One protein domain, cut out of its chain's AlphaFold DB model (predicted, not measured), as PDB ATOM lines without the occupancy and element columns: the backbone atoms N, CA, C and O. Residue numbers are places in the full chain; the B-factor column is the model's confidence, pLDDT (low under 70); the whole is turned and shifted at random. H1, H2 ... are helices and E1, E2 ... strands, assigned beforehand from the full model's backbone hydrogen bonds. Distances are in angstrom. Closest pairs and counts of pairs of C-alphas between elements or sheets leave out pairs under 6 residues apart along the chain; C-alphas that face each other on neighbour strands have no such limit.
ATOM      1  N   PRO A 354     267.557 176.211 129.937       78.56
ATOM      2  CA  PRO A 354     266.149 176.184 130.282       78.56
ATOM      3  C   PRO A 354     265.946 175.466 131.621       78.56
ATOM      4  O   PRO A 354     266.668 174.529 131.975       78.56
ATOM      5  N   LEU A 355     264.953 175.919 132.381       76.31
ATOM      6  CA  LEU A 355     264.452 175.183 133.535       76.31
ATOM      7  C   LEU A 355     263.896 173.827 133.061       76.31
ATOM      8  O   LEU A 355     263.296 173.766 131.989       76.31
ATOM      9  N   PRO A 356     264.059 172.749 133.850       74.50
ATOM     10  CA  PRO A 356     263.772 171.375 133.422       74.50
ATOM     11  C   PRO A 356     262.325 171.116 132.963       74.50
ATOM     12  O   PRO A 356     262.101 170.141 132.258       74.50
ATOM     13  N   ASP A 357     261.378 171.999 133.305       77.50
ATOM     14  CA  ASP A 357     259.950 171.865 132.984       77.50
ATOM     15  C   ASP A 357     259.391 173.035 132.143       77.50
ATOM     16  O   ASP A 357     258.174 173.191 132.023       77.50
ATOM     17  N   ALA A 358     260.244 173.906 131.589       74.44
ATOM     18  CA  ALA A 358     259.780 175.014 130.754       74.44
ATOM     19  C   ALA A 358     259.430 174.510 129.336       74.44
ATOM     20  O   ALA A 358     260.297 173.924 128.686       74.44
ATOM     21  N   PRO A 359     258.203 174.730 128.823       72.31
ATOM     22  CA  PRO A 359     257.875 174.408 127.437       72.31
ATOM     23  C   PRO A 359     258.653 175.337 126.497       72.31
ATOM     24  O   PRO A 359     258.558 176.561 126.605       72.31
ATOM     25  N   ILE A 360     259.440 174.750 125.594       71.56
ATOM     26  CA  ILE A 360     260.227 175.459 124.578       71.56
ATOM     27  C   ILE A 360     259.550 175.203 123.232       71.56
ATOM     28  O   ILE A 360     260.035 174.419 122.423       71.56
ATOM     29  N   ASP A 361     258.395 175.829 123.021       74.06
ATOM     30  CA  ASP A 361     257.746 175.839 121.712       74.06
ATOM     31  C   ASP A 361     258.122 177.156 121.014       74.06
ATOM     32  O   ASP A 361     257.686 178.220 121.471       74.06
ATOM     33  N   PRO A 362     258.967 177.135 119.962       62.88
ATOM     34  CA  PRO A 362     259.244 178.333 119.181       62.88
ATOM     35  C   PRO A 362     257.955 178.846 118.534       62.88
ATOM     36  O   PRO A 362     257.180 178.080 117.961       62.88
ATOM     37  N   ILE A 363     257.737 180.156 118.630       53.31
ATOM     38  CA  ILE A 363     256.696 180.862 117.888       53.31
ATOM     39  C   ILE A 363     257.409 181.535 116.712       53.31
ATOM     40  O   ILE A 363     258.241 182.407 116.937       53.31
ATOM     41  N   ASP A 364     257.052 181.119 115.496       57.94
ATOM     42  CA  ASP A 364     257.538 181.614 114.197       57.94
ATOM     43  C   ASP A 364     258.969 181.189 113.786       57.94
ATOM     44  O   ASP A 364     259.741 180.693 114.600       57.94
ATOM     45  N   ASP A 365     259.262 181.323 112.479       54.94
ATOM     46  CA  ASP A 365     260.412 180.815 111.681       54.94
ATOM     47  C   ASP A 365     261.833 181.217 112.164       54.94
ATOM     48  O   ASP A 365     262.822 181.054 111.441       54.94
ATOM     49  N   ASP A 366     261.975 181.721 113.388       63.09
ATOM     50  CA  ASP A 366     263.270 182.032 113.978       63.09
ATOM     51  C   ASP A 366     264.049 180.744 114.275       63.09
ATOM     52  O   ASP A 366     263.570 179.792 114.902       63.09
ATOM     53  N   THR A 367     265.295 180.705 113.803       64.06
ATOM     54  CA  THR A 367     266.151 179.524 113.913       64.06
ATOM     55  C   THR A 367     266.647 179.387 115.352       64.06
ATOM     56  O   THR A 367     267.631 180.009 115.753       64.06
ATOM     57  N   ILE A 368     265.942 178.583 116.147       73.38
ATOM     58  CA  ILE A 368     266.388 178.172 117.479       73.38
ATOM     59  C   ILE A 368     267.125 176.843 117.347       73.38
ATOM     60  O   ILE A 368     266.542 175.834 116.947       73.38
ATOM     61  N   GLU A 369     268.404 176.826 117.712       75.62
ATOM     62  CA  GLU A 369     269.181 175.592 117.786       75.62
ATOM     63  C   GLU A 369     269.228 175.116 119.240       75.62
ATOM     64  O   GLU A 369     269.653 175.840 120.143       75.62
ATOM     65  N   VAL A 370     268.769 173.891 119.488       78.50
ATOM     66  CA  VAL A 370     268.854 173.263 120.809       78.50
ATOM     67  C   VAL A 370     270.010 172.270 120.788       78.50
ATOM     68  O   VAL A 370     269.856 171.153 120.299       78.50
ATOM     69  N   ASP A 371     271.161 172.659 121.339       71.38
ATOM     70  CA  ASP A 371     272.321 171.771 121.481       71.38
ATOM     71  C   ASP A 371     272.538 171.402 122.954       71.38
ATOM     72  O   ASP A 371     272.667 172.261 123.829       71.38
ATOM     73  N   ARG A 372     272.556 170.093 123.247       71.94
ATOM     74  CA  ARG A 372     272.821 169.514 124.585       71.94
ATOM     75  C   ARG A 372     272.010 170.127 125.737       71.94
ATOM     76  O   ARG A 372     272.498 170.233 126.862       71.94
ATOM     77  N   GLY A 373     270.757 170.497 125.473       73.00
ATOM     78  CA  GLY A 373     269.868 171.081 126.479       73.00
ATOM     79  C   GLY A 373     270.161 172.546 126.799       73.00
ATOM     80  O   GLY A 373     269.683 173.034 127.815       73.00
ATOM     81  N   ALA A 374     270.934 173.243 125.964       71.31
ATOM     82  CA  ALA A 374     270.996 174.696 125.938       71.31
ATOM     83  C   ALA A 374     270.238 175.217 124.712       71.31
ATOM     84  O   ALA A 374     270.276 174.602 123.645       71.31
ATOM     85  N   VAL A 375     269.544 176.340 124.877       77.88
ATOM     86  CA  VAL A 375     268.806 176.991 123.791       77.88
ATOM     87  C   VAL A 375     269.690 178.092 123.221       77.88
ATOM     88  O   VAL A 375     270.074 179.004 123.952       77.88
ATOM     89  N   ARG A 376     270.018 178.006 121.931       80.56
ATOM     90  CA  ARG A 376     270.738 179.046 121.192       80.56
ATOM     91  C   ARG A 376     269.747 179.790 120.305       80.56
ATOM     92  O   ARG A 376     269.094 179.184 119.459       80.56
ATOM     93  N   SER A 377     269.626 181.095 120.514       76.25
ATOM     94  CA  SER A 377     268.815 181.986 119.685       76.25
ATOM     95  C   SER A 377     269.721 182.865 118.825       76.25
ATOM     96  O   SER A 377     270.575 183.594 119.335       76.25
ATOM     97  N   PHE A 378     269.530 182.811 117.508       72.44
ATOM     98  CA  PHE A 378     270.236 183.674 116.566       72.44
ATOM     99  C   PHE A 378     269.331 184.846 116.181       72.44
ATOM    100  O   PHE A 378     268.358 184.674 115.455       72.44
ATOM    101  N   PHE A 379     269.645 186.051 116.662       71.88
ATOM    102  CA  PHE A 379     268.940 187.263 116.240       71.88
ATOM    103  C   PHE A 379     269.645 187.865 115.024       71.88
ATOM    104  O   PHE A 379     270.791 188.305 115.126       71.88
ATOM    105  N   LEU A 380     268.956 187.922 113.883       59.62
ATOM    106  CA  LEU A 380     269.419 188.712 112.745       59.62
ATOM    107  C   LEU A 380     269.459 190.198 113.137       59.62
ATOM    108  O   LEU A 380     268.619 190.684 113.897       59.62
ATOM    109  N   ALA A 381     270.475 190.915 112.656       51.59
ATOM    110  CA  ALA A 381     270.677 192.325 112.967       51.59
ATOM    111  C   ALA A 381     269.540 193.175 112.374       51.59
ATOM    112  O   ALA A 381     269.551 193.525 111.197       51.59
ATOM    113  N   GLU A 382     268.539 193.479 113.195       53.22
ATOM    114  CA  GLU A 382     267.428 194.360 112.844       53.22
ATOM    115  C   GLU A 382     267.800 195.833 113.088       53.22
ATOM    116  O   GLU A 382     268.568 196.143 114.001       53.22
ATOM    117  N   ALA A 383     267.257 196.740 112.268       49.44
ATOM    118  CA  ALA A 383     267.638 198.155 112.213       49.44
ATOM    119  C   ALA A 383     267.337 198.955 113.496       49.44
ATOM    120  O   ALA A 383     267.949 200.003 113.708       49.44
ATOM    121  N   ASP A 384     266.446 198.457 114.359       52.97
ATOM    122  CA  ASP A 384     266.067 199.125 115.603       52.97
ATOM    123  C   ASP A 384     266.651 198.420 116.843       52.97
ATOM    124  O   ASP A 384     266.459 197.208 117.039       52.97
ATOM    125  N   PRO A 385     267.336 199.159 117.742       64.44
ATOM    126  CA  PRO A 385     267.925 198.602 118.952       64.44
ATOM    127  C   PRO A 385     266.839 198.309 119.995       64.44
ATOM    128  O   PRO A 385     266.579 199.089 120.913       64.44
ATOM    129  N   VAL A 386     266.188 197.152 119.875       76.88
ATOM    130  CA  VAL A 386     265.316 196.625 120.928       76.88
ATOM    131  C   VAL A 386     266.189 195.934 121.983       76.88
ATOM    132  O   VAL A 386     266.942 195.023 121.638       76.88
ATOM    133  N   PRO A 387     266.081 196.300 123.277       77.75
ATOM    134  CA  PRO A 387     266.810 195.622 124.344       77.75
ATOM    135  C   PRO A 387     266.600 194.103 124.297       77.75
ATOM    136  O   PRO A 387     265.457 193.643 124.253       77.75
ATOM    137  N   LEU A 388     267.682 193.321 124.381       72.75
ATOM    138  CA  LEU A 388     267.665 191.848 124.293       72.75
ATOM    139  C   LEU A 388     266.633 191.197 125.229       72.75
ATOM    140  O   LEU A 388     265.925 190.266 124.853       72.75
ATOM    141  N   ARG A 389     266.456 191.760 126.430       72.50
ATOM    142  CA  ARG A 389     265.449 191.306 127.401       72.50
ATOM    143  C   ARG A 389     264.012 191.437 126.884       72.50
ATOM    144  O   ARG A 389     263.184 190.581 127.181       72.50
ATOM    145  N   LYS A 390     263.712 192.491 126.119       74.56
ATOM    146  CA  LYS A 390     262.407 192.660 125.465       74.56
ATOM    147  C   LYS A 390     262.248 191.672 124.309       74.56
ATOM    148  O   LYS A 390     261.163 191.123 124.176       74.56
ATOM    149  N   ARG A 391     263.312 191.379 123.549       80.06
ATOM    150  CA  ARG A 391     263.281 190.360 122.481       80.06
ATOM    151  C   ARG A 391     262.972 188.963 123.026       80.06
ATOM    152  O   ARG A 391     262.032 188.338 122.556       80.06
ATOM    153  N   HIS A 392     263.646 188.522 124.092       75.19
ATOM    154  CA  HIS A 392     263.322 187.239 124.741       75.19
ATOM    155  C   HIS A 392     261.889 187.206 125.303       75.19
ATOM    156  O   HIS A 392     261.214 186.183 125.214       75.19
ATOM    157  N   MET A 393     261.393 188.317 125.860       74.31
ATOM    158  CA  MET A 393     259.997 188.389 126.310       74.31
ATOM    159  C   MET A 393     258.990 188.297 125.158       74.31
ATOM    160  O   MET A 393     257.914 187.737 125.357       74.31
ATOM    161  N   LEU A 394     259.315 188.845 123.985       75.81
ATOM    162  CA  LEU A 394     258.472 188.743 122.794       75.81
ATOM    163  C   LEU A 394     258.465 187.315 122.240       75.81
ATOM    164  O   LEU A 394     257.386 186.807 121.945       75.81
ATOM    165  N   LEU A 395     259.632 186.660 122.198       78.50
ATOM    166  CA  LEU A 395     259.782 185.300 121.675       78.50
ATOM    167  C   LEU A 395     259.038 184.264 122.535       78.50
ATOM    168  O   LEU A 395     258.309 183.428 122.016       78.50
ATOM    169  N   PHE A 396     259.168 184.345 123.863       79.00
ATOM    170  CA  PHE A 396     258.648 183.305 124.758       79.00
ATOM    171  C   PHE A 396     257.367 183.688 125.518       79.00
ATOM    172  O   PHE A 396     256.870 182.892 126.315       79.00
ATOM    173  N   ARG A 397     256.843 184.915 125.341       76.12
ATOM    174  CA  ARG A 397     255.662 185.487 126.043       76.12
ATOM    175  C   ARG A 397     255.660 185.352 127.573       76.12
ATOM    176  O   ARG A 397     254.652 185.616 128.231       76.12
ATOM    177  N   LEU A 398     256.793 184.983 128.159       74.50
ATOM    178  CA  LEU A 398     256.976 184.746 129.581       74.50
ATOM    179  C   LEU A 398     258.180 185.555 130.079       74.50
ATOM    180  O   LEU A 398     259.122 185.818 129.328       74.50
ATOM    181  N   PRO A 399     258.179 185.979 131.356       77.31
ATOM    182  CA  PRO A 399     259.340 186.630 131.945       77.31
ATOM    183  C   PRO A 399     260.559 185.701 131.867       77.31
ATOM    184  O   PRO A 399     260.479 184.566 132.326       77.31
ATOM    185  N   VAL A 400     261.697 186.202 131.370       74.19
ATOM    186  CA  VAL A 400     262.955 185.437 131.190       74.19
ATOM    187  C   VAL A 400     263.348 184.632 132.439       74.19
ATOM    188  O   VAL A 400     263.745 183.477 132.340       74.19
ATOM    189  N   GLY A 401     263.137 185.192 133.636       75.12
ATOM    190  CA  GLY A 401     263.440 184.522 134.908       75.12
ATOM    191  C   GLY A 401     262.548 183.324 135.264       75.12
ATOM    192  O   GLY A 401     262.808 182.673 136.269       75.12
ATOM    193  N   LYS A 402     261.494 183.041 134.488       77.44
ATOM    194  CA  LYS A 402     260.666 181.829 134.618       77.44
ATOM    195  C   LYS A 402     261.040 180.731 133.621       77.44
ATOM    196  O   LYS A 402     260.517 179.631 133.740       77.44
ATOM    197  N   LEU A 403     261.894 181.036 132.646       73.31
ATOM    198  CA  LEU A 403     262.277 180.113 131.576       73.31
ATOM    199  C   LEU A 403     263.692 179.586 131.760       73.31
ATOM    200  O   LEU A 403     263.941 178.417 131.491       73.31
ATOM    201  N   PHE A 404     264.595 180.429 132.254       80.75
ATOM    202  CA  PHE A 404     266.013 180.113 132.324       80.75
ATOM    203  C   PHE A 404     266.520 180.205 133.760       80.75
ATOM    204  O   PHE A 404     266.213 181.153 134.492       80.75
ATOM    205  N   ALA A 405     267.289 179.198 134.167       71.38
ATOM    206  CA  ALA A 405     268.033 179.237 135.418       71.38
ATOM    207  C   ALA A 405     269.323 180.039 135.190       71.38
ATOM    208  O   ALA A 405     270.027 179.794 134.215       71.38
ATOM    209  N   ARG A 406     269.603 181.002 136.076       56.91
ATOM    210  CA  ARG A 406     270.858 181.771 136.062       56.91
ATOM    211  C   ARG A 406     272.072 180.907 136.371       56.91
ATOM    212  O   ARG A 406     271.947 180.020 137.249       56.91
TER     213      ARG A 406
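AT A GLANCE: This is residues 354 to 406 of the 406 residues of an uncharacterized protein of Ceriporiopsis subvermispora (strain B) (UniProt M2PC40). Little regular structure: a loop-rich chain with a small hairpin, E1 and E2, on one side and a short helix, H1, on the other, joined by a link whose residues 381 to 387 stick out at one end. The 53 printed residues, with two named strands and then one named helix, are mixed in class, with 17 residues in named elements. The antiparallel sheet has the order E1 - E2. The whole is compact, radius of gyration of the C-alphas 11.4 A, yet elongated, spanning 34 by 21 by 19 A.

HOW THE PARTS SIT: After residues 354 to 367, E1, residues 368 to 371, and E2, residues 374 to 377, form a hairpin with a tight link, antiparallel at 154 degrees. N 369 and O 376 are 3.0 A apart, within hydrogen-bond range. H1, residues 388 to 396, is apart from E1; its O i to N i+4 pairs are all within range.

IN THESE COORDINATES: E1 begins at C-alpha 368 (266.388, 178.172, 117.479) and measures 9.6 A; E2 measures 9.8 A. H1 measures 12.4 A and ends at C-alpha 396 (258.648, 183.305, 124.758).

THE WHOLE: The C-alphas farthest apart, Pro 356 and Ala 383, are 34.4 A apart. The printed part has no cut. Residues 362 to 367, 380 to 385 and 406 have pLDDT under 70.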